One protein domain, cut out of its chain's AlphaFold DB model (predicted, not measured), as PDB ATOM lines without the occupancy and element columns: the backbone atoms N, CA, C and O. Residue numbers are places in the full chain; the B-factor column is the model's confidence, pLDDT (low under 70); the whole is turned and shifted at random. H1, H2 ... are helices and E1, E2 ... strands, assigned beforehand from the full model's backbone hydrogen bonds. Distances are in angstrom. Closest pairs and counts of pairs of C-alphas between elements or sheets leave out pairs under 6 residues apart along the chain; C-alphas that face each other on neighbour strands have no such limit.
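What this domain is: This is residues 69 to 235 of the 323 residues of an uncharacterized protein of Rubritalea profundi (UniProt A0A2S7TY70). A strongly twisted sheet of five parallel strands has helices H3 and H4 packed over one face, making two layers, with H2 beside H3. A long loop arm, residues 75 to 121 with the short helix H1 on it, reaches far out from the end of E1 and folds back to H2; it makes the longest axis, and residues 92 to 97 stick out free at its tip. The 167 residues printed have five named helices and five named strands, along the chain E1 H1 H2 E2 H3 E3 H4 E4 H5 E5, and the sheet's order is E1 E2 E3 E4 E5. The class is mixed, with 75 residues, under half, in named elements; the whole is compact, radius of gyration of the C-alphas 17.7 A, and spans 56 by 41 by 25 A.

How they stand to each other: Look first at the sheet, where E1, residues 70 to 74, E2, 139 to 143, E3, 173 to 177, E4, 209 to 213, and E5, 230 to 232, run in that order. Within hydrogen-bond range you find N 71 and O 139 at 3.0 A for E1 and E2, N 140 and O 173 at 2.8 A for E2 and E3, N 213 and O 176 at 2.9 A for E3 and E4, and N 230 and O 210 at 2.9 A for E4 and E5. H3, residues 151 to 165, and H4, 182 to 194, are on the sheet and near each other, with 6 pairs of C-alphas within 10 A. H2, residues 122 to 134, touches H3 at its residues 156 to 161 alone, at a steep tilt of 52 degrees, the same way; the closest C-alphas, of Arg 126 and Val 160, are 6.2 A apart. H2 only grazes the sheet with residues 129 to 133, as does H5, residues 223 to 228, with 225 to 228. H1, residues 87 to 91, is not on the sheet and is apart from H2. Four strand-helix-strand units, parallel neighbour strands with helices between, have right-handed crossovers: E1, H1 H2, E2; E2, H3, E3; E3, H4, E4; E4, H5, E5. Every O i to N i+4 pair is within hydrogen-bond range in H1, H2, H3 and H4, and 1 of 2 in H5.

Where its parts are: Find C-alpha 70 at (91.253, 44.195, 92.056), where E1 begins and runs 13.2 A. H3 is 21.0 A long, H2 18.0 A and H4 16.3 A. E5 ends at C-alpha 232, (97.810, 32.540, 89.203).

The domain as a whole: The two C-alphas farthest apart, of Glu 96 and Gly 208, are 56.8 A apart. The links E1 to H1, H1 to H2 and H4 to E4 are long. The printed part has no cut, and no printed residue is under 70 in pLDDT.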
ATOM      1  N   VAL A  69      94.335  47.169  94.010       94.69
ATOM      2  CA  VAL A  69      93.012  46.664  94.370       94.69
ATOM      3  C   VAL A  69      92.336  46.137  93.109       94.69
ATOM      4  O   VAL A  69      92.072  46.889  92.171       94.69
ATOM      5  N   GLY A  70      92.048  44.838  93.098       95.62
ATOM      6  CA  GLY A  70      91.253  44.195  92.056       95.62
ATOM      7  C   GLY A  70      89.814  43.964  92.510       95.62
ATOM      8  O   GLY A  70      89.571  43.769  93.702       95.62
ATOM      9  N   ILE A  71      88.872  43.905  91.569       96.38
ATOM     10  CA  ILE A  71      87.490  43.492  91.850       96.38
ATOM     11  C   ILE A  71      87.011  42.401  90.884       96.38
ATOM     12  O   ILE A  71      87.241  42.472  89.674       96.38
ATOM     13  N   PHE A  72      86.332  41.387  91.429       95.44
ATOM     14  CA  PHE A  72      85.673  40.350  90.635       95.44
ATOM     15  C   PHE A  72      84.465  40.966  89.921       95.44
ATOM     16  O   PHE A  72      83.649  41.630  90.564       95.44
ATOM     17  N   TYR A  73      84.340  40.752  88.611       96.62
ATOM     18  CA  TYR A  73      83.310  41.410  87.801       96.62
ATOM     19  C   TYR A  73      82.606  40.428  86.860       96.62
ATOM     20  O   TYR A  73      83.244  39.664  86.134       96.62
ATOM     21  N   PHE A  74      81.274  40.458  86.864       95.62
ATOM     22  CA  PHE A  74      80.446  39.589  86.034       95.62
ATOM     23  C   PHE A  74      80.168  40.226  84.670       95.62
ATOM     24  O   PHE A  74      79.649  41.335  84.589       95.62
ATOM     25  N   VAL A  75      80.440  39.483  83.597       97.12
ATOM     26  CA  VAL A  75      80.213  39.918  82.201       97.12
ATOM     27  C   VAL A  75      79.104  39.128  81.499       97.12
ATOM     28  O   VAL A  75      78.975  39.180  80.282       97.12
ATOM     29  N   TRP A  76      78.307  38.371  82.256       95.62
ATOM     30  CA  TRP A  76      77.321  37.437  81.707       95.62
ATOM     31  C   TRP A  76      75.864  37.838  81.934       95.62
ATOM     32  O   TRP A  76      74.964  37.183  81.404       95.62
ATOM     33  N   VAL A  77      75.593  38.890  82.711       94.19
ATOM     34  CA  VAL A  77      74.227  39.293  83.073       94.19
ATOM     35  C   VAL A  77      73.421  39.570  81.801       94.19
ATOM     36  O   VAL A  77      73.879  40.258  80.890       94.19
ATOM     37  N   GLY A  78      72.234  38.969  81.715       92.38
ATOM     38  CA  GLY A  78      71.348  39.070  80.552       92.38
ATOM     39  C   GLY A  78      71.672  38.133  79.377       92.38
ATOM     40  O   GLY A  78      70.817  37.977  78.511       92.38
ATOM     41  N   ASN A  79      72.816  37.434  79.369       93.12
ATOM     42  CA  ASN A  79      73.195  36.552  78.251       93.12
ATOM     43  C   ASN A  79      72.454  35.198  78.264       93.12
ATOM     44  O   ASN A  79      72.293  34.567  77.223       93.12
ATOM     45  N   HIS A  80      72.017  34.726  79.438       92.62
ATOM     46  CA  HIS A  80      71.459  33.369  79.603       92.62
ATOM     47  C   HIS A  80      69.937  33.328  79.685       92.62
ATOM     48  O   HIS A  80      69.317  32.361  79.247       92.62
ATOM     49  N   THR A  81      69.329  34.360  80.273       92.56
ATOM     50  CA  THR A  81      67.884  34.403  80.521       92.56
ATOM     51  C   THR A  81      67.319  35.730  80.022       92.56
ATOM     52  O   THR A  81      67.604  36.761  80.626       92.56
ATOM     53  N   PRO A  82      66.493  35.731  78.958       84.94
ATOM     54  CA  PRO A  82      65.949  36.966  78.385       84.94
ATOM     55  C   PRO A  82      64.853  37.596  79.257       84.94
ATOM     56  O   PRO A  82      64.551  38.779  79.125       84.94
ATOM     57  N   LYS A  83      64.226  36.807  80.140       92.75
ATOM     58  CA  LYS A  83      63.223  37.288  81.092       92.75
ATOM     59  C   LYS A  83      63.886  37.650  82.417       92.75
ATOM     60  O   LYS A  83      64.671  36.880  82.960       92.75
ATOM     61  N   VAL A  84      63.477  38.782  82.977       95.44
ATOM     62  CA  VAL A  84      63.862  39.175  84.331       95.44
ATOM     63  C   VAL A  84      63.150  38.295  85.357       95.44
ATOM     64  O   VAL A  84      61.918  38.258  85.415       95.44
ATOM     65  N   TYR A  85      63.942  37.642  86.201       96.50
ATOM     66  CA  TYR A  85      63.497  37.042  87.451       96.50
ATOM     67  C   TYR A  85      64.174  37.771  88.608       96.50
ATOM     68  O   TYR A  85      65.399  37.849  88.651       96.50
ATOM     69  N   ASP A  86      63.384  38.309  89.532       95.88
ATOM     70  CA  ASP A  86      63.868  39.073  90.684       95.88
ATOM     71  C   ASP A  86      63.462  38.360  91.969       95.88
ATOM     72  O   ASP A  86      62.269  38.186  92.239       95.88
ATOM     73  N   ILE A  87      64.456  37.945  92.755       93.50
ATOM     74  CA  ILE A  87      64.236  37.156  93.966       93.50
ATOM     75  C   ILE A  87      63.412  37.947  94.987       93.50
ATOM     76  O   ILE A  87      62.447  37.405  95.525       93.50
ATOM     77  N   THR A  88      63.693  39.235  95.210       92.56
ATOM     78  CA  THR A  88      62.900  40.053  96.150       92.56
ATOM     79  C   THR A  88      61.443  40.208  95.728       92.56
ATOM     80  O   THR A  88      60.564  40.278  96.587       92.56
ATOM     81  N   LYS A  89      61.155  40.257  94.421       94.19
ATOM     82  CA  LYS A  89      59.776  40.333  93.913       94.19
ATOM     83  C   LYS A  89      59.072  38.977  94.020       94.19
ATOM     84  O   LYS A  89      57.911  38.945  94.412       94.19
ATOM     85  N   ILE A  90      59.774  37.875  93.744       94.44
ATOM     86  CA  ILE A  90      59.242  36.508  93.880       94.44
ATOM     87  C   ILE A  90      58.920  36.189  95.344       94.44
ATOM     88  O   ILE A  90      57.854  35.653  95.631       94.44
ATOM     89  N   LEU A  91      59.792  36.555  96.287       92.12
ATOM     90  CA  LEU A  91      59.604  36.243  97.708       92.12
ATOM     91  C   LEU A  91      58.377  36.923  98.338       92.12
ATOM     92  O   LEU A  91      57.854  36.405  99.323       92.12
ATOM     93  N   LYS A  92      57.884  38.026  97.753       91.69
ATOM     94  CA  LYS A  92      56.652  38.723  98.178       91.69
ATOM     95  C   LYS A  92      55.362  37.974  97.826       91.69
ATOM     96  O   LYS A  92      54.301  38.345  98.318       91.69
ATOM     97  N   VAL A  93      55.440  36.965  96.960       94.00
ATOM     98  CA  VAL A  93      54.309  36.122  96.552       94.00
ATOM     99  C   VAL A  93      54.200  34.921  97.512       94.00
ATOM    100  O   VAL A  93      55.254  34.418  97.935       94.00
ATOM    101  N   PRO A  94      52.975  34.450  97.858       93.62
ATOM    102  CA  PRO A  94      52.776  33.215  98.622       93.62
ATOM    103  C   PRO A  94      53.576  32.052  98.038       93.62
ATOM    104  O   PRO A  94      53.714  31.948  96.820       93.62
ATOM    105  N   GLU A  95      54.147  31.204  98.897       92.62
ATOM    106  CA  GLU A  95      55.141  30.195  98.508       92.62
ATOM    107  C   GLU A  95      54.641  29.267  97.393       92.62
ATOM    108  O   GLU A  95      55.361  29.009  96.428       92.62
ATOM    109  N   GLU A  96      53.384  28.853  97.494       95.75
ATOM    110  CA  GLU A  96      52.657  27.999  96.562       95.75
ATOM    111  C   GLU A  96      52.409  28.636  95.182       95.75
ATOM    112  O   GLU A  96      52.178  27.925  94.204       95.75
ATOM    113  N   GLU A  97      52.498  29.964  95.076       96.44
ATOM    114  CA  GLU A  97      52.272  30.730  93.845       96.44
ATOM    115  C   GLU A  97      53.579  31.220  93.191       96.44
ATOM    116  O   GLU A  97      53.565  31.726  92.060       96.44
ATOM    117  N   ARG A  98      54.729  31.067  93.867       95.62
ATOM    118  CA  ARG A  98      56.023  31.604  93.415       95.62
ATOM    119  C   ARG A  98      56.443  31.042  92.058       95.62
ATOM    120  O   ARG A  98      56.693  29.851  91.884       95.62
ATOM    121  N   GLN A  99      56.630  31.945  91.100       95.25
ATOM    122  CA  GLN A  99      57.112  31.623  89.758       95.25
ATOM    123  C   GLN A  99      58.631  31.812  89.669       95.25
ATOM    124  O   GLN A  99      59.116  32.853  89.224       95.25
ATOM    125  N   TRP A 100      59.387  30.785  90.061       94.25
ATOM    126  CA  TRP A 100      60.856  30.806  90.039       94.25
ATOM    127  C   TRP A 100      61.466  30.867  88.636       94.25
ATOM    128  O   TRP A 100      62.620  31.252  88.490       94.25
ATOM    129  N   GLY A 101      60.700  30.522  87.602       94.38
ATOM    130  CA  GLY A 101      61.216  30.370  86.245       94.38
ATOM    131  C   GLY A 101      61.700  28.952  85.944       94.38
ATOM    132  O   GLY A 101      61.649  28.076  86.808       94.38
ATOM    133  N   PRO A 102      62.103  28.691  84.690       94.25
ATOM    134  CA  PRO A 102      62.562  27.373  84.281       94.25
ATOM    135  C   PRO A 102      63.886  27.009  84.959       94.25
ATOM    136  O   PRO A 102      64.653  27.865  85.400       94.25
ATOM    137  N   TYR A 103      64.184  25.712  84.995       92.12
ATOM    138  CA  TYR A 103      65.472  25.211  85.468       92.12
ATOM    139  C   TYR A 103      66.637  25.895  84.728       92.12
ATOM    140  O   TYR A 103      66.609  26.001  83.503       92.12
ATOM    141  N   LYS A 104      67.658  26.334  85.482       89.81
ATOM    142  CA  LYS A 104      68.820  27.128  85.022       89.81
ATOM    143  C   LYS A 104      68.525  28.565  84.570       89.81
ATOM    144  O   LYS A 104      69.433  29.211  84.052       89.81
ATOM    145  N   ALA A 105      67.318  29.088  84.797       93.25
ATOM    146  CA  ALA A 105      67.107  30.529  84.710       93.25
ATOM    147  C   ALA A 105      68.044  31.256  85.686       93.25
ATOM    148  O   ALA A 105      68.271  30.796  86.805       93.25
ATOM    149  N   THR A 106      68.587  32.379  85.238       93.38
ATOM    150  CA  THR A 106      69.403  33.286  86.043       93.38
ATOM    151  C   THR A 106      68.523  34.371  86.647       93.38
ATOM    152  O   THR A 106      67.606  34.866  85.985       93.38
ATOM    153  N   HIS A 107      68.846  34.789  87.868       94.62
ATOM    154  CA  HIS A 107      68.043  35.732  88.642       94.62
ATOM    155  C   HIS A 107      68.848  36.965  89.024       94.62
ATOM    156  O   HIS A 107      70.052  36.894  89.265       94.62
ATOM    157  N   PHE A 108      68.147  38.080  89.166       94.81
ATOM    158  CA  PHE A 108      68.611  39.220  89.934       94.81
ATOM    159  C   PHE A 108      68.271  38.992  91.407       94.81
ATOM    160  O   PHE A 108      67.146  38.613  91.744       94.81
ATOM    161  N   GLY A 109      69.238  39.243  92.292       91.31
ATOM    162  CA  GLY A 109      69.007  39.194  93.737       91.31
ATOM    163  C   GLY A 109      67.941  40.198  94.176       91.31
ATOM    164  O   GLY A 109      67.079  39.860  94.974       91.31
ATOM    165  N   CYS A 110      67.972  41.395  93.596       92.56
ATOM    166  CA  CYS A 110      66.992  42.468  93.720       92.56
ATOM    167  C   CYS A 110      67.101  43.382  92.491       92.56
ATOM    168  O   CYS A 110      68.043  43.247  91.703       92.56
ATOM    169  N   GLU A 111      66.183  44.334  92.342       95.94
ATOM    170  CA  GLU A 111      66.279  45.352  91.297       95.94
ATOM    171  C   GLU A 111      67.556  46.200  91.489       95.94
ATOM    172  O   GLU A 111      67.753  46.747  92.581       95.94
ATOM    173  N   PRO A 112      68.448  46.289  90.481       94.19
ATOM    174  CA  PRO A 112      69.637  47.144  90.546       94.19
ATOM    175  C   PRO A 112      69.285  48.640  90.582       94.19
ATOM    176  O   PRO A 112      68.205  49.033  90.149       94.19
ATOM    177  N   GLU A 113      70.222  49.492  91.026       92.00
ATOM    178  CA  GLU A 113      70.042  50.962  91.103       92.00
ATOM    179  C   GLU A 113      69.541  51.562  89.780       92.00
ATOM    180  O   GLU A 113      68.675  52.433  89.767       92.00
ATOM    181  N   TYR A 114      70.076  51.072  88.665       90.31
ATOM    182  CA  TYR A 114      69.744  51.518  87.317       90.31
ATOM    183  C   TYR A 114      68.835  50.531  86.563       90.31
ATOM    184  O   TYR A 114      68.856  50.470  85.337       90.31
ATOM    185  N   SER A 115      67.997  49.795  87.302       94.31
ATOM    186  CA  SER A 115      67.085  48.762  86.799       94.31
ATOM    187  C   SER A 115      67.801  47.569  86.147       94.31
ATOM    188  O   SER A 115      69.007  47.376  86.303       94.31
ATOM    189  N   TYR A 116      67.046  46.683  85.498       95.75
ATOM    190  CA  TYR A 116      67.572  45.454  84.901       95.75
ATOM    191  C   TYR A 116      68.338  45.745  83.611       95.75
ATOM    192  O   TYR A 116      67.854  46.473  82.748       95.75
ATOM    193  N   PHE A 117      69.511  45.132  83.465       95.31
ATOM    194  CA  PHE A 117      70.452  45.456  82.398       95.31
ATOM    195  C   PHE A 117      71.054  44.218  81.731       95.31
ATOM    196  O   PHE A 117      70.981  43.104  82.256       95.31
ATOM    197  N   HIS A 118      71.680  44.446  80.576       95.69
ATOM    198  CA  HIS A 118      72.543  43.488  79.897       95.69
ATOM    199  C   HIS A 118      74.011  43.880  80.097       95.69
ATOM    200  O   HIS A 118      74.342  45.064  80.055       95.69
ATOM    201  N   SER A 119      74.904  42.906  80.278       96.00
ATOM    202  CA  SER A 119      76.335  43.157  80.513       96.00
ATOM    203  C   SER A 119      77.066  43.844  79.352       96.00
ATOM    204  O   SER A 119      78.176  44.318  79.564       96.00
ATOM    205  N   SER A 120      76.472  43.921  78.155       97.44
ATOM    206  CA  SER A 120      77.024  44.661  77.007       97.44
ATOM    207  C   SER A 120      76.519  46.106  76.883       97.44
ATOM    208  O   SER A 120      76.937  46.808  75.965       97.44
ATOM    209  N   ASP A 121      75.653  46.586  77.787       97.56
ATOM    210  CA  ASP A 121      75.152  47.964  77.734       97.56
ATOM    211  C   ASP A 121      76.281  48.972  78.055       97.56
ATOM    212  O   ASP A 121      76.759  49.035  79.195       97.56
ATOM    213  N   PRO A 122      76.707  49.810  77.088       97.62
ATOM    214  CA  PRO A 122      77.827  50.724  77.282       97.62
ATOM    215  C   PRO A 122      77.549  51.811  78.325       97.62
ATOM    216  O   PRO A 122      78.498  52.332  78.915       97.62
ATOM    217  N   TRP A 123      76.287  52.175  78.576       97.44
ATOM    218  CA  TRP A 123      75.948  53.145  79.617       97.44
ATOM    219  C   TRP A 123      76.181  52.550  81.009       97.44
ATOM    220  O   TRP A 123      76.805  53.202  81.853       97.44
ATOM    221  N   VAL A 124      75.756  51.299  81.216       97.12
ATOM    222  CA  VAL A 124      75.965  50.564  82.474       97.12
ATOM    223  C   VAL A 124      77.452  50.381  82.732       97.12
ATOM    224  O   VAL A 124      77.956  50.819  83.766       97.12
ATOM    225  N   ILE A 125      78.174  49.858  81.740       97.81
ATOM    226  CA  ILE A 125      79.626  49.681  81.811       97.81
ATOM    227  C   ILE A 125      80.305  51.013  82.155       97.81
ATOM    228  O   ILE A 125      81.117  51.087  83.074       97.81
ATOM    229  N   ARG A 126      79.965  52.107  81.458       97.38
ATOM    230  CA  ARG A 126      80.588  53.420  81.691       97.38
ATOM    231  C   ARG A 126      80.329  53.953  83.098       97.38
ATOM    232  O   ARG A 126      81.191  54.668  83.627       97.38
ATOM    233  N   ARG A 127      79.169  53.662  83.689       95.94
ATOM    234  CA  ARG A 127      78.845  54.050  85.065       95.94
ATOM    235  C   ARG A 127      79.626  53.211  86.071       95.94
ATOM    236  O   ARG A 127      80.296  53.801  86.919       95.94
ATOM    237  N   ASP A 128      79.634  51.890  85.914       95.94
ATOM    238  CA  ASP A 128      80.398  50.977  86.770       95.94
ATOM    239  C   ASP A 128      81.892  51.326  86.757       95.94
ATOM    240  O   ASP A 128      82.497  51.525  87.811       95.94
ATOM    241  N   MET A 129      82.485  51.501  85.569       96.31
ATOM    242  CA  MET A 129      83.906  51.838  85.434       96.31
ATOM    243  C   MET A 129      84.238  53.164  86.120       96.31
ATOM    244  O   MET A 129      85.267  53.276  86.781       96.31
ATOM    245  N   GLN A 130      83.357  54.165  86.023       93.25
ATOM    246  CA  GLN A 130      83.554  55.430  86.731       93.25
ATOM    247  C   GLN A 130      83.543  55.248  88.242       93.25
ATOM    248  O   GLN A 130      84.382  55.827  88.926       93.25
ATOM    249  N   MET A 131      82.577  54.490  88.760       93.62
ATOM    250  CA  MET A 131      82.433  54.270  90.195       93.62
ATOM    251  C   MET A 131      83.650  53.534  90.749       93.62
ATOM    252  O   MET A 131      84.222  53.984  91.735       93.62
ATOM    253  N   LEU A 132      84.102  52.480  90.071       94.44
ATOM    254  CA  LEU A 132      85.269  51.696  90.475       94.44
ATOM    255  C   LEU A 132      86.576  52.500  90.409       94.44
ATOM    256  O   LEU A 132      87.388  52.454  91.331       94.44
ATOM    257  N   VAL A 133      86.764  53.308  89.362       91.50
ATOM    258  CA  VAL A 133      87.917  54.221  89.270       91.50
ATOM    259  C   VAL A 133      87.907  55.231  90.418       91.50
ATOM    260  O   VAL A 133      88.955  55.489  91.023       91.50
ATOM    261  N   ASN A 134      86.732  55.787  90.735       90.62
ATOM    262  CA  ASN A 134      86.571  56.768  91.803       90.62
ATOM    263  C   ASN A 134      86.861  56.173  93.189       90.62
ATOM    264  O   ASN A 134      87.344  56.904  94.052       90.62
ATOM    265  N   THR A 135      86.599  54.879  93.407       89.06
ATOM    266  CA  THR A 135      86.846  54.193  94.688       89.06
ATOM    267  C   THR A 135      88.267  53.657  94.848       89.06
ATOM    268  O   THR A 135      88.589  53.113  95.901       89.06
ATOM    269  N   GLY A 136      89.138  53.819  93.850       89.25
ATOM    270  CA  GLY A 136      90.532  53.389  93.967       89.25
ATOM    271  C   GLY A 136      90.846  52.023  93.361       89.25
ATOM    272  O   GLY A 136      91.996  51.603  93.468       89.25
ATOM    273  N   VAL A 137      89.874  51.347  92.737       93.81
ATOM    274  CA  VAL A 137      90.093  50.052  92.071       93.81
ATOM    275  C   VAL A 137      91.028  50.246  90.879       93.81
ATOM    276  O   VAL A 137      90.963  51.268  90.195       93.81
ATOM    277  N   ASP A 138      91.901  49.268  90.648       93.75
ATOM    278  CA  ASP A 138      92.957  49.328  89.635       93.75
ATOM    279  C   ASP A 138      92.742  48.333  88.499       93.75
ATOM    280  O   ASP A 138      93.127  48.603  87.363       93.75
ATOM    281  N   PHE A 139      92.119  47.186  88.777       96.69
ATOM    282  CA  PHE A 139      91.818  46.202  87.745       96.69
ATOM    283  C   PHE A 139      90.554  45.390  88.029       96.69
ATOM    284  O   PHE A 139      90.108  45.238  89.167       96.69
ATOM    285  N   LEU A 140      89.986  44.850  86.957       97.88
ATOM    286  CA  LEU A 140      88.912  43.870  86.986       97.88
ATOM    287  C   LEU A 140      89.490  42.477  86.785       97.88
ATOM    288  O   LEU A 140      90.391  42.294  85.966       97.88
ATOM    289  N   PHE A 141      88.902  41.482  87.435       95.94
ATOM    290  CA  PHE A 141      89.066  40.095  87.025       95.94
ATOM    291  C   PHE A 141      87.713  39.498  86.641       95.94
ATOM    292  O   PHE A 141      86.821  39.319  87.470       95.94
ATOM    293  N   LEU A 142      87.559  39.257  85.338       98.19
ATOM    294  CA  LEU A 142      86.295  38.929  84.689       98.19
ATOM    295  C   LEU A 142      85.921  37.471  84.919       98.19
ATOM    296  O   LEU A 142      86.750  36.573  84.740       98.19
ATOM    297  N   ASP A 143      84.661  37.235  85.263       96.12
ATOM    298  CA  ASP A 143      84.130  35.888  85.416       96.12
ATOM    299  C   ASP A 143      83.871  35.214  84.067       96.12
ATOM    300  O   ASP A 143      82.900  35.511  83.369       96.12
ATOM    301  N   VAL A 144      84.728  34.253  83.735       97.44
ATOM    302  CA  VAL A 144      84.552  33.319  82.613       97.44
ATOM    303  C   VAL A 144      84.762  31.880  83.094       97.44
ATOM    304  O   VAL A 144      85.186  30.990  82.350       97.44
ATOM    305  N   THR A 145      84.467  31.630  84.373       95.44
ATOM    306  CA  THR A 145      84.822  30.392  85.079       95.44
ATOM    307  C   THR A 145      84.090  29.153  84.553       95.44
ATOM    308  O   THR A 145      84.571  28.038  84.755       95.44
ATOM    309  N   ASN A 146      82.989  29.331  83.817       93.69
ATOM    310  CA  ASN A 146      82.233  28.269  83.140       93.69
ATOM    311  C   ASN A 146      82.667  28.012  81.682       93.69
ATOM    312  O   ASN A 146      82.065  27.176  81.009       93.69
ATOM    313  N   GLY A 147      83.678  28.723  81.177       95.94
ATOM    314  CA  GLY A 147      84.210  28.524  79.828       95.94
ATOM    315  C   GLY A 147      83.439  29.232  78.707       95.94
ATOM    316  O   GLY A 147      83.695  28.959  77.534       95.94
ATOM    317  N   LEU A 148      82.517  30.139  79.021       96.12
ATOM    318  CA  LEU A 148      81.993  31.113  78.057       96.12
ATOM    319  C   LEU A 148      82.759  32.421  78.243       96.12
ATOM    320  O   LEU A 148      82.950  32.841  79.380       96.12
ATOM    321  N   ILE A 149      83.228  33.022  77.145       97.44
ATOM    322  CA  ILE A 149      84.105  34.206  77.193       97.44
ATOM    323  C   ILE A 149      83.366  35.524  76.915       97.44
ATOM    324  O   ILE A 149      83.989  36.576  76.988       97.44
ATOM    325  N   TYR A 150      82.056  35.456  76.644       97.88
ATOM    326  CA  TYR A 150      81.127  36.587  76.527       97.88
ATOM    327  C   TYR A 150      81.640  37.713  75.628       97.88
ATOM    328  O   TYR A 150      81.707  38.870  76.040       97.88
ATOM    329  N   GLU A 151      81.996  37.363  74.393       97.94
ATOM    330  CA  GLU A 151      82.712  38.220  73.451       97.94
ATOM    331  C   GLU A 151      82.092  39.611  73.325       97.94
ATOM    332  O   GLU A 151      82.790  40.597  73.522       97.94
ATOM    333  N   GLU A 152      80.777  39.698  73.111       98.06
ATOM    334  CA  GLU A 152      80.073  40.979  72.982       98.06
ATOM    335  C   GLU A 152      80.192  41.854  74.242       98.06
ATOM    336  O   GLU A 152      80.450  43.053  74.154       98.06
ATOM    337  N   SER A 153      80.026  41.257  75.426       98.31
ATOM    338  CA  SER A 153      80.088  41.993  76.696       98.31
ATOM    339  C   SER A 153      81.518  42.446  77.003       98.31
ATOM    340  O   SER A 153      81.733  43.566  77.461       98.31
ATOM    341  N   VAL A 154      82.506  41.603  76.699       98.44
ATOM    342  CA  VAL A 154      83.925  41.931  76.873       98.44
ATOM    343  C   VAL A 154      84.378  42.986  75.862       98.44
ATOM    344  O   VAL A 154      85.059  43.929  76.249       98.44
ATOM    345  N   ASP A 155      83.963  42.900  74.598       98.31
ATOM    346  CA  ASP A 155      84.262  43.918  73.585       98.31
ATOM    347  C   ASP A 155      83.698  45.288  73.980       98.31
ATOM    348  O   ASP A 155      84.407  46.296  73.913       98.31
ATOM    349  N   ALA A 156      82.442  45.329  74.442       98.62
ATOM    350  CA  ALA A 156      81.822  46.551  74.944       98.62
ATOM    351  C   ALA A 156      82.598  47.121  76.145       98.62
ATOM    352  O   ALA A 156      82.887  48.321  76.185       98.62
ATOM    353  N   LEU A 157      83.002  46.260  77.085       98.56
ATOM    354  CA  LEU A 157      83.796  46.638  78.253       98.56
ATOM    355  C   LEU A 157      85.140  47.259  77.856       98.56
ATOM    356  O   LEU A 157      85.455  48.374  78.277       98.56
ATOM    357  N   LEU A 158      85.915  46.572  77.014       98.19
ATOM    358  CA  LEU A 158      87.218  47.050  76.547       98.19
ATOM    359  C   LEU A 158      87.084  48.349  75.742       98.19
ATOM    360  O   LEU A 158      87.897  49.260  75.903       98.19
ATOM    361  N   GLY A 159      86.034  48.468  74.923       98.06
ATOM    362  CA  GLY A 159      85.717  49.689  74.184       98.06
ATOM    363  C   GLY A 159      85.452  50.886  75.100       98.06
ATOM    364  O   GLY A 159      85.987  51.971  74.864       98.06
ATOM    365  N   VAL A 160      84.686  50.697  76.179       98.38
ATOM    366  CA  VAL A 160      84.410  51.759  77.160       98.38
ATOM    367  C   VAL A 160      85.659  52.140  77.956       98.38
ATOM    368  O   VAL A 160      85.917  53.333  78.121       98.38
ATOM    369  N   ILE A 161      86.449  51.165  78.419       97.25
ATOM    370  CA  ILE A 161      87.708  51.428  79.141       97.25
ATOM    371  C   ILE A 161      88.658  52.242  78.254       97.25
ATOM    372  O   ILE A 161      89.183  53.264  78.699       97.25
ATOM    373  N   ARG A 162      88.821  51.857  76.981       96.31
ATOM    374  CA  ARG A 162      89.633  52.612  76.019       96.31
ATOM    375  C   ARG A 162      89.097  54.030  75.820       96.31
ATOM    376  O   ARG A 162      89.839  54.988  75.989       96.31
ATOM    377  N   ALA A 163      87.794  54.182  75.587       96.31
ATOM    378  CA  ALA A 163      87.174  55.496  75.411       96.31
ATOM    379  C   ALA A 163      87.300  56.407  76.649       96.31
ATOM    380  O   ALA A 163      87.266  57.634  76.524       96.31
ATOM    381  N   MET A 164      87.415  55.835  77.853       94.31
ATOM    382  CA  MET A 164      87.749  56.582  79.067       94.31
ATOM    383  C   MET A 164      89.209  57.050  79.045       94.31
ATOM    384  O   MET A 164      89.454  58.241  79.249       94.31
ATOM    385  N   ARG A 165      90.154  56.158  78.727       91.88
ATOM    386  CA  ARG A 165      91.590  56.478  78.645       91.88
ATOM    387  C   ARG A 165      91.907  57.512  77.572       91.88
ATOM    388  O   ARG A 165      92.638  58.456  77.853       91.88
ATOM    389  N   ASP A 166      91.274  57.415  76.406       92.81
ATOM    390  CA  ASP A 166      91.411  58.385  75.307       92.81
ATOM    391  C   ASP A 166      90.991  59.806  75.721       92.81
ATOM    392  O   ASP A 166      91.427  60.798  75.139       92.81
ATOM    393  N   LYS A 167      90.146  59.920  76.753       91.25
ATOM    394  CA  LYS A 167      89.709  61.194  77.344       91.25
ATOM    395  C   LYS A 167      90.549  61.617  78.554       91.25
ATOM    396  O   LYS A 167      90.156  62.540  79.263       91.25
ATOM    397  N   GLY A 168      91.666  60.939  78.819       87.06
ATOM    398  CA  GLY A 168      92.521  61.179  79.981       87.06
ATOM    399  C   GLY A 168      91.893  60.750  81.309       87.06
ATOM    400  O   GLY A 168      92.336  61.189  82.366       87.06
ATOM    401  N   ILE A 169      90.842  59.923  81.279       84.12
ATOM    402  CA  ILE A 169      90.242  59.362  82.490       84.12
ATOM    403  C   ILE A 169      90.995  58.076  82.810       84.12
ATOM    404  O   ILE A 169      91.008  57.147  82.002       84.12
ATOM    405  N   HIS A 170      91.593  58.010  84.001       82.31
ATOM    406  CA  HIS A 170      92.171  56.769  84.506       82.31
ATOM    407  C   HIS A 170      91.135  55.639  84.421       82.31
ATOM    408  O   HIS A 170      89.979  55.832  84.798       82.31
ATOM    409  N   ALA A 171      91.529  54.473  83.914       86.12
ATOM    410  CA  ALA A 171      90.625  53.345  83.745       86.12
ATOM    411  C   ALA A 171      91.329  52.022  84.043       86.12
ATOM    412  O   ALA A 171      92.533  51.874  83.823       86.12
ATOM    413  N   LEU A 172      90.532  51.068  84.510       92.75
ATOM    414  CA  LEU A 172      90.964  49.795  85.076       92.75
ATOM    415  C   LEU A 172      91.751  48.942  84.072       92.75
ATOM    416  O   LEU A 172      91.479  48.972  82.872       92.75
ATOM    417  N   GLY A 173      92.707  48.163  84.573       96.81
ATOM    418  CA  GLY A 173      93.241  47.007  83.858       96.81
ATOM    419  C   GLY A 173      92.249  45.839  83.853       96.81
ATOM    420  O   GLY A 173      91.299  45.813  84.636       96.81
ATOM    421  N   VAL A 174      92.472  44.850  82.991       98.25
ATOM    422  CA  VAL A 174      91.599  43.673  82.867       98.25
ATOM    423  C   VAL A 174      92.403  42.375  82.966       98.25
ATOM    424  O   VAL A 174      93.494  42.263  82.406       98.25
ATOM    425  N   VAL A 175      91.835  41.401  83.678       98.25
ATOM    426  CA  VAL A 175      92.292  40.011  83.839       98.25
ATOM    427  C   VAL A 175      91.103  39.084  83.587       98.25
ATOM    428  O   VAL A 175      89.973  39.429  83.922       98.25
ATOM    429  N   PHE A 176      91.325  37.887  83.048       98.50
ATOM    430  CA  PHE A 176      90.280  36.862  82.941       98.50
ATOM    431  C   PHE A 176      90.415  35.800  84.032       98.50
ATOM    432  O   PHE A 176      91.525  35.362  84.337       98.50
ATOM    433  N   THR A 177      89.279  35.335  84.563       97.94
ATOM    434  CA  THR A 177      89.211  34.268  85.570       97.94
ATOM    435  C   THR A 177      88.582  33.008  85.012       97.94
ATOM    436  O   THR A 177      87.392  32.972  84.706       97.94
ATOM    437  N   THR A 178      89.378  31.945  84.915       97.38
ATOM    438  CA  THR A 178      88.960  30.639  84.397       97.38
ATOM    439  C   THR A 178      88.913  29.586  85.508       97.38
ATOM    440  O   THR A 178      89.615  29.686  86.514       97.38
ATOM    441  N   ASN A 179      88.070  28.559  85.345       94.25
ATOM    442  CA  ASN A 179      88.018  27.422  86.270       94.25
ATOM    443  C   ASN A 179      87.634  26.125  85.533       94.25
ATOM    444  O   ASN A 179      88.499  25.332  85.167       94.25
ATOM    445  N   GLY A 180      86.346  25.921  85.249       90.44
ATOM    446  CA  GLY A 180      85.858  24.771  84.491       90.44
ATOM    447  C   GLY A 180      86.352  24.816  83.044       90.44
ATOM    448  O   GLY A 180      86.072  25.763  82.316       90.44
ATOM    449  N   GLY A 181      87.108  23.796  82.622       93.56
ATOM    450  CA  GLY A 181      87.722  23.780  81.289       93.56
ATOM    451  C   GLY A 181      88.731  24.916  81.077       93.56
ATOM    452  O   GLY A 181      88.818  25.452  79.966       93.56
ATOM    453  N   GLY A 182      89.451  25.302  82.137       96.25
ATOM    454  CA  GLY A 182      90.332  26.470  82.179       96.25
ATOM    455  C   GLY A 182      91.318  26.547  81.018       96.25
ATOM    456  O   GLY A 182      91.288  27.527  80.280       96.25
ATOM    457  N   GLY A 183      92.109  25.503  80.763       97.69
ATOM    458  CA  GLY A 183      93.157  25.557  79.742       97.69
ATOM    459  C   GLY A 183      92.649  25.798  78.319       97.69
ATOM    460  O   GLY A 183      93.153  26.662  77.606       97.69
ATOM    461  N   ALA A 184      91.566  25.121  77.923       98.19
ATOM    462  CA  ALA A 184      90.925  25.374  76.629       98.19
ATOM    463  C   ALA A 184      90.292  26.776  76.550       98.19
ATOM    464  O   ALA A 184      90.174  27.360  75.472       98.19
ATOM    465  N   THR A 185      89.867  27.327  77.685       98.50
ATOM    466  CA  THR A 185      89.319  28.685  77.772       98.50
ATOM    467  C   THR A 185      90.419  29.734  77.658       98.50
ATOM    468  O   THR A 185      90.258  30.654  76.866       98.50
ATOM    469  N   ILE A 186      91.560  29.545  78.325       98.69
ATOM    470  CA  ILE A 186      92.755  30.396  78.206       98.69
ATOM    471  C   ILE A 186      93.203  30.504  76.745       98.69
ATOM    472  O   ILE A 186      93.400  31.608  76.246       98.69
ATOM    473  N   ASN A 187      93.270  29.378  76.030       98.56
ATOM    474  CA  ASN A 187      93.619  29.366  74.607       98.56
ATOM    475  C   ASN A 187      92.684  30.256  73.768       98.56
ATOM    476  O   ASN A 187      93.151  31.051  72.955       98.56
ATOM    477  N   ARG A 188      91.366  30.149  73.986       98.50
ATOM    478  CA  ARG A 188      90.357  30.949  73.267       98.50
ATOM    479  C   ARG A 188      90.408  32.427  73.642       98.50
ATOM    480  O   ARG A 188      90.293  33.266  72.758       98.50
ATOM    481  N   ILE A 189      90.604  32.738  74.925       98.50
ATOM    482  CA  ILE A 189      90.793  34.112  75.409       98.50
ATOM    483  C   ILE A 189      91.993  34.738  74.706       98.50
ATOM    484  O   ILE A 189      91.877  35.829  74.153       98.50
ATOM    485  N   HIS A 190      93.125  34.030  74.680       98.56
ATOM    486  CA  HIS A 190      94.314  34.504  73.990       98.56
ATOM    487  C   HIS A 190      94.022  34.764  72.509       98.56
ATOM    488  O   HIS A 190      94.298  35.850  72.007       98.56
ATOM    489  N   ASP A 191      93.424  33.790  71.820       98.50
ATOM    490  CA  ASP A 191      93.152  33.889  70.385       98.50
ATOM    491  C   ASP A 191      92.179  35.022  70.036       98.50
ATOM    492  O   ASP A 191      92.347  35.644  68.987       98.50
ATOM    493  N   ARG A 192      91.191  35.307  70.899       98.12
ATOM    494  CA  ARG A 192      90.194  36.361  70.671       98.12
ATOM    495  C   ARG A 192      90.683  37.755  71.052       98.12
ATOM    496  O   ARG A 192      90.339  38.697  70.342       98.12
ATOM    497  N   PHE A 193      91.402  37.898  72.164       98.12
ATOM    498  CA  PHE A 193      91.651  39.211  72.774       98.12
ATOM    499  C   PHE A 193      93.127  39.615  72.836       98.12
ATOM    500  O   PHE A 193      93.417  40.805  72.801       98.12
ATOM    501  N   TYR A 194      94.062  38.664  72.931       97.81
ATOM    502  CA  TYR A 194      95.485  38.977  73.150       97.81
ATOM    503  C   TYR A 194      96.324  38.883  71.875       97.81
ATOM    504  O   TYR A 194      97.252  39.665  71.688       97.81
ATOM    505  N   LYS A 195      96.010  37.925  70.998       96.88
ATOM    506  CA  LYS A 195      96.864  37.519  69.873       96.88
ATOM    507  C   LYS A 195      97.199  38.644  68.892       96.88
ATOM    508  O   LYS A 195      98.256  38.598  68.267       96.88
ATOM    509  N   ASP A 196      96.294  39.597  68.701       94.56
ATOM    510  CA  ASP A 196      96.455  40.687  67.738       94.56
ATOM    511  C   ASP A 196      97.080  41.959  68.336       94.56
ATOM    512  O   ASP A 196      97.333  42.912  67.601       94.56
ATOM    513  N   GLY A 197      97.331  41.973  69.648       92.56
ATOM    514  CA  GLY A 197      97.949  43.087  70.360       92.56
ATOM    515  C   GLY A 197      97.073  44.341  70.499       92.56
ATOM    516  O   GLY A 197      97.516  45.332  71.077       92.56
ATOM    517  N   GLN A 198      95.819  44.340  70.024       91.12
ATOM    518  CA  GLN A 198      94.991  45.561  69.972       91.12
ATOM    519  C   GLN A 198      94.651  46.148  71.347       91.12
ATOM    520  O   GLN A 198      94.254  47.311  71.458       91.12
ATOM    521  N   HIS A 199      94.752  45.335  72.390       93.81
ATOM    522  CA  HIS A 199      94.336  45.657  73.750       93.81
ATOM    523  C   HIS A 199      95.498  45.572  74.753       93.81
ATOM    524  O   HIS A 199      95.249  45.511  75.952       93.81
ATOM    525  N   GLU A 200      96.756  45.545  74.290       92.94
ATOM    526  CA  GLU A 200      97.938  45.361  75.152       92.94
ATOM    527  C   GLU A 200      98.019  46.352  76.316       92.94
ATOM    528  O   GLU A 200      98.436  45.981  77.415       92.94
ATOM    529  N   ASP A 201      97.582  47.593  76.101       91.31
ATOM    530  CA  ASP A 201      97.564  48.621  77.133       91.31
ATOM    531  C   ASP A 201      96.486  48.363  78.198       91.31
ATOM    532  O   ASP A 201      96.618  48.837  79.325       91.31
ATOM    533  N   LEU A 202      95.422  47.616  77.883       95.56
ATOM    534  CA  LEU A 202      94.276  47.366  78.766       95.56
ATOM    535  C   LEU A 202      94.520  46.235  79.777       95.56
ATOM    536  O   LEU A 202      93.773  46.114  80.748       95.56
ATOM    537  N   TRP A 203      95.544  45.402  79.585       97.06
ATOM    538  CA  TRP A 203      95.777  44.226  80.426       97.06
ATOM    539  C   TRP A 203      96.478  44.569  81.728       97.06
ATOM    540  O   TRP A 203      97.515  45.223  81.728       97.06
ATOM    541  N   PHE A 204      95.959  44.070  82.849       97.25
ATOM    542  CA  PHE A 204      96.699  44.160  84.102       97.25
ATOM    543  C   PHE A 204      97.921  43.239  84.044       97.25
ATOM    544  O   PHE A 204      97.819  42.066  83.668       97.25
ATOM    545  N   GLN A 205      99.078  43.785  84.413       95.56
ATOM    546  CA  GLN A 205     100.351  43.080  84.361       95.56
ATOM    547  C   GLN A 205     100.892  42.819  85.763       95.56
ATOM    548  O   GLN A 205     100.762  43.648  86.663       95.56
ATOM    549  N   TRP A 206     101.555  41.679  85.918       95.06
ATOM    550  CA  TRP A 206     102.291  41.304  87.118       95.06
ATOM    551  C   TRP A 206     103.562  40.573  86.700       95.06
ATOM    552  O   TRP A 206     103.525  39.757  85.777       95.06
ATOM    553  N   ASP A 207     104.693  40.907  87.325       91.44
ATOM    554  CA  ASP A 207     106.023  40.405  86.946       91.44
ATOM    555  C   ASP A 207     106.350  40.579  85.447       91.44
ATOM    556  O   ASP A 207     106.992  39.746  84.811       91.44
ATOM    557  N   GLY A 208     105.887  41.694  84.869       93.94
ATOM    558  CA  GLY A 208     106.160  42.077  83.480       93.94
ATOM    559  C   GLY A 208     105.346  41.332  82.418       93.94
ATOM    560  O   GLY A 208     105.629  41.496  81.232       93.94
ATOM    561  N   LYS A 209     104.348  40.529  82.808       97.12
ATOM    562  CA  LYS A 209     103.469  39.790  81.888       97.12
ATOM    563  C   LYS A 209     101.995  40.058  82.188       97.12
ATOM    564  O   LYS A 209     101.659  40.337  83.343       97.12
ATOM    565  N   PRO A 210     101.092  39.952  81.195       97.88
ATOM    566  CA  PRO A 210      99.658  39.976  81.456       97.88
ATOM    567  C   PRO A 210      99.273  38.847  82.416       97.88
ATOM    568  O   PRO A 210      99.759  37.720  82.299       97.88
ATOM    569  N   VAL A 211      98.396  39.145  83.369       98.31
ATOM    570  CA  VAL A 211      97.887  38.145  84.313       98.31
ATOM    571  C   VAL A 211      96.712  37.394  83.699       98.31
ATOM    572  O   VAL A 211      95.857  37.985  83.035       98.31
ATOM    573  N   ILE A 212      96.629  36.094  83.972       98.44
ATOM    574  CA  ILE A 212      95.409  35.309  83.777       98.44
ATOM    575  C   ILE A 212      95.194  34.395  84.980       98.44
ATOM    576  O   ILE A 212      96.137  33.785  85.488       98.44
ATOM    577  N   PHE A 213      93.952  34.286  85.449       98.19
ATOM    578  CA  PHE A 213      93.636  33.364  86.528       98.19
ATOM    579  C   PHE A 213      93.196  32.007  85.982       98.19
ATOM    580  O   PHE A 213      92.221  31.890  85.234       98.19
ATOM    581  N   GLY A 214      93.926  30.963  86.369       96.69
ATOM    582  CA  GLY A 214      93.735  29.596  85.896       96.69
ATOM    583  C   GLY A 214      94.677  28.610  86.582       96.69
ATOM    584  O   GLY A 214      95.408  28.964  87.501       96.69
ATOM    585  N   THR A 215      94.649  27.354  86.147       95.12
ATOM    586  CA  THR A 215      95.530  26.306  86.680       95.12
ATOM    587  C   THR A 215      96.753  26.173  85.781       95.12
ATOM    588  O   THR A 215      96.622  25.721  84.647       95.12
ATOM    589  N   LYS A 216      97.932  26.563  86.278       92.62
ATOM    590  CA  LYS A 216      99.195  26.606  85.515       92.62
ATOM    591  C   LYS A 216      99.549  25.277  84.837       92.62
ATOM    592  O   LYS A 216      99.969  25.274  83.683       92.62
ATOM    593  N   ASP A 217      99.307  24.168  85.531       93.31
ATOM    594  CA  ASP A 217      99.621  22.816  85.053       93.31
ATOM    595  C   ASP A 217      98.482  22.164  84.249       93.31
ATOM    596  O   ASP A 217      98.514  20.959  83.996       93.31
ATOM    597  N   ASP A 218      97.456  22.922  83.837       96.19
ATOM    598  CA  ASP A 218      96.405  22.382  82.973       96.19
ATOM    599  C   ASP A 218      97.015  21.966  81.616       96.19
ATOM    600  O   ASP A 218      97.496  22.821  80.861       96.19
ATOM    601  N   PRO A 219      96.977  20.667  81.256       96.56
ATOM    602  CA  PRO A 219      97.632  20.148  80.056       96.56
ATOM    603  C   PRO A 219      96.985  20.631  78.753       96.56
ATOM    604  O   PRO A 219      97.503  20.361  77.672       96.56
ATOM    605  N   LYS A 220      95.829  21.304  78.821       97.88
ATOM    606  CA  LYS A 220      95.172  21.892  77.651       97.88
ATOM    607  C   LYS A 220      95.671  23.297  77.335       97.88
ATOM    608  O   LYS A 220      95.345  23.790  76.257       97.88
ATOM    609  N   ILE A 221      96.407  23.951  78.235       98.19
ATOM    610  CA  ILE A 221      97.052  25.236  77.937       98.19
ATOM    611  C   ILE A 221      98.166  24.973  76.925       98.19
ATOM    612  O   ILE A 221      99.000  24.095  77.142       98.19
ATOM    613  N   ARG A 222      98.188  25.722  75.818       98.12
ATOM    614  CA  ARG A 222      99.303  25.634  74.864       98.12
ATOM    615  C   ARG A 222     100.600  26.093  75.536       98.12
ATOM    616  O   ARG A 222     100.586  27.080  76.266       98.12
ATOM    617  N   GLU A 223     101.704  25.389  75.299       97.00
ATOM    618  CA  GLU A 223     102.959  25.612  76.035       97.00
ATOM    619  C   GLU A 223     103.458  27.060  75.940       97.00
ATOM    620  O   GLU A 223     103.877  27.623  76.947       97.00
ATOM    621  N   GLU A 224     103.315  27.717  74.785       97.06
ATOM    622  CA  GLU A 224     103.717  29.117  74.626       97.06
ATOM    623  C   GLU A 224     102.933  30.082  75.528       97.06
ATOM    624  O   GLU A 224     103.442  31.137  75.904       97.06
ATOM    625  N   LEU A 225     101.706  29.724  75.922       98.19
ATOM    626  CA  LEU A 225     100.879  30.564  76.786       98.19
ATOM    627  C   LEU A 225     101.268  30.471  78.261       98.19
ATOM    628  O   LEU A 225     101.000  31.412  79.008       98.19
ATOM    629  N   LYS A 226     101.922  29.379  78.678       96.00
ATOM    630  CA  LYS A 226     102.447  29.248  80.046       96.00
ATOM    631  C   LYS A 226     103.561  30.256  80.317       96.00
ATOM    632  O   LYS A 226     103.678  30.741  81.439       96.00
ATOM    633  N   ASP A 227     104.324  30.603  79.280       95.00
ATOM    634  CA  ASP A 227     105.352  31.640  79.342       95.00
ATOM    635  C   ASP A 227     104.823  33.031  78.977       95.00
ATOM    636  O   ASP A 227     105.394  34.021  79.430       95.00
ATOM    637  N   TYR A 228     103.744  33.135  78.196       97.56
ATOM    638  CA  TYR A 228     103.131  34.422  77.855       97.56
ATOM    639  C   TYR A 228     102.469  35.095  79.066       97.56
ATOM    640  O   TYR A 228     102.642  36.294  79.273       97.56
ATOM    641  N   PHE A 229     101.724  34.332  79.872       98.38
ATOM    642  CA  PHE A 229     100.979  34.864  81.013       98.38
ATOM    643  C   PHE A 229     101.710  34.683  82.345       98.38
ATOM    644  O   PHE A 229     102.369  33.672  82.586       98.38
ATOM    645  N   THR A 230     101.474  35.607  83.274       98.00
ATOM    646  CA  THR A 230     101.591  35.311  84.707       98.00
ATOM    647  C   THR A 230     100.319  34.582  85.136       98.00
ATOM    648  O   THR A 230      99.265  35.196  85.317       98.00
ATOM    649  N   ILE A 231     100.396  33.253  85.253       97.69
ATOM    650  CA  ILE A 231      99.254  32.414  85.640       97.69
ATOM    651  C   ILE A 231      99.201  32.291  87.164       97.69
ATOM    652  O   ILE A 231     100.119  31.733  87.764       97.69
ATOM    653  N   LYS A 232      98.108  32.759  87.776       97.50
ATOM    654  CA  LYS A 232      97.810  32.540  89.203       97.50
ATOM    655  C   LYS A 232      96.555  31.690  89.352       97.50
ATOM    656  O   LYS A 232      95.575  31.885  88.631       97.50
ATOM    657  N   ARG A 233      96.533  30.775  90.317       96.50
ATOM    658  CA  ARG A 233      95.319  30.028  90.648       96.50
ATOM    659  C   ARG A 233      94.383  30.924  91.449       96.50
ATOM    660  O   ARG A 233      94.701  31.295  92.569       96.50
ATOM    661  N   SER A 234      93.203  31.224  90.911       95.06
ATOM    662  CA  SER A 234      92.171  31.959  91.652       95.06
ATOM    663  C   SER A 234      90.922  31.118  91.867       95.06
ATOM    664  O   SER A 234      90.243  30.739  90.911       95.06
ATOM    665  N   TRP A 235      90.626  30.802  93.128       93.75
ATOM    666  CA  TRP A 235      89.362  30.196  93.548       93.75
ATOM    667  C   TRP A 235      89.042  30.538  95.009       93.75
ATOM    668  O   TRP A 235      89.841  31.192  95.677       93.75
TER     669      TRP A 235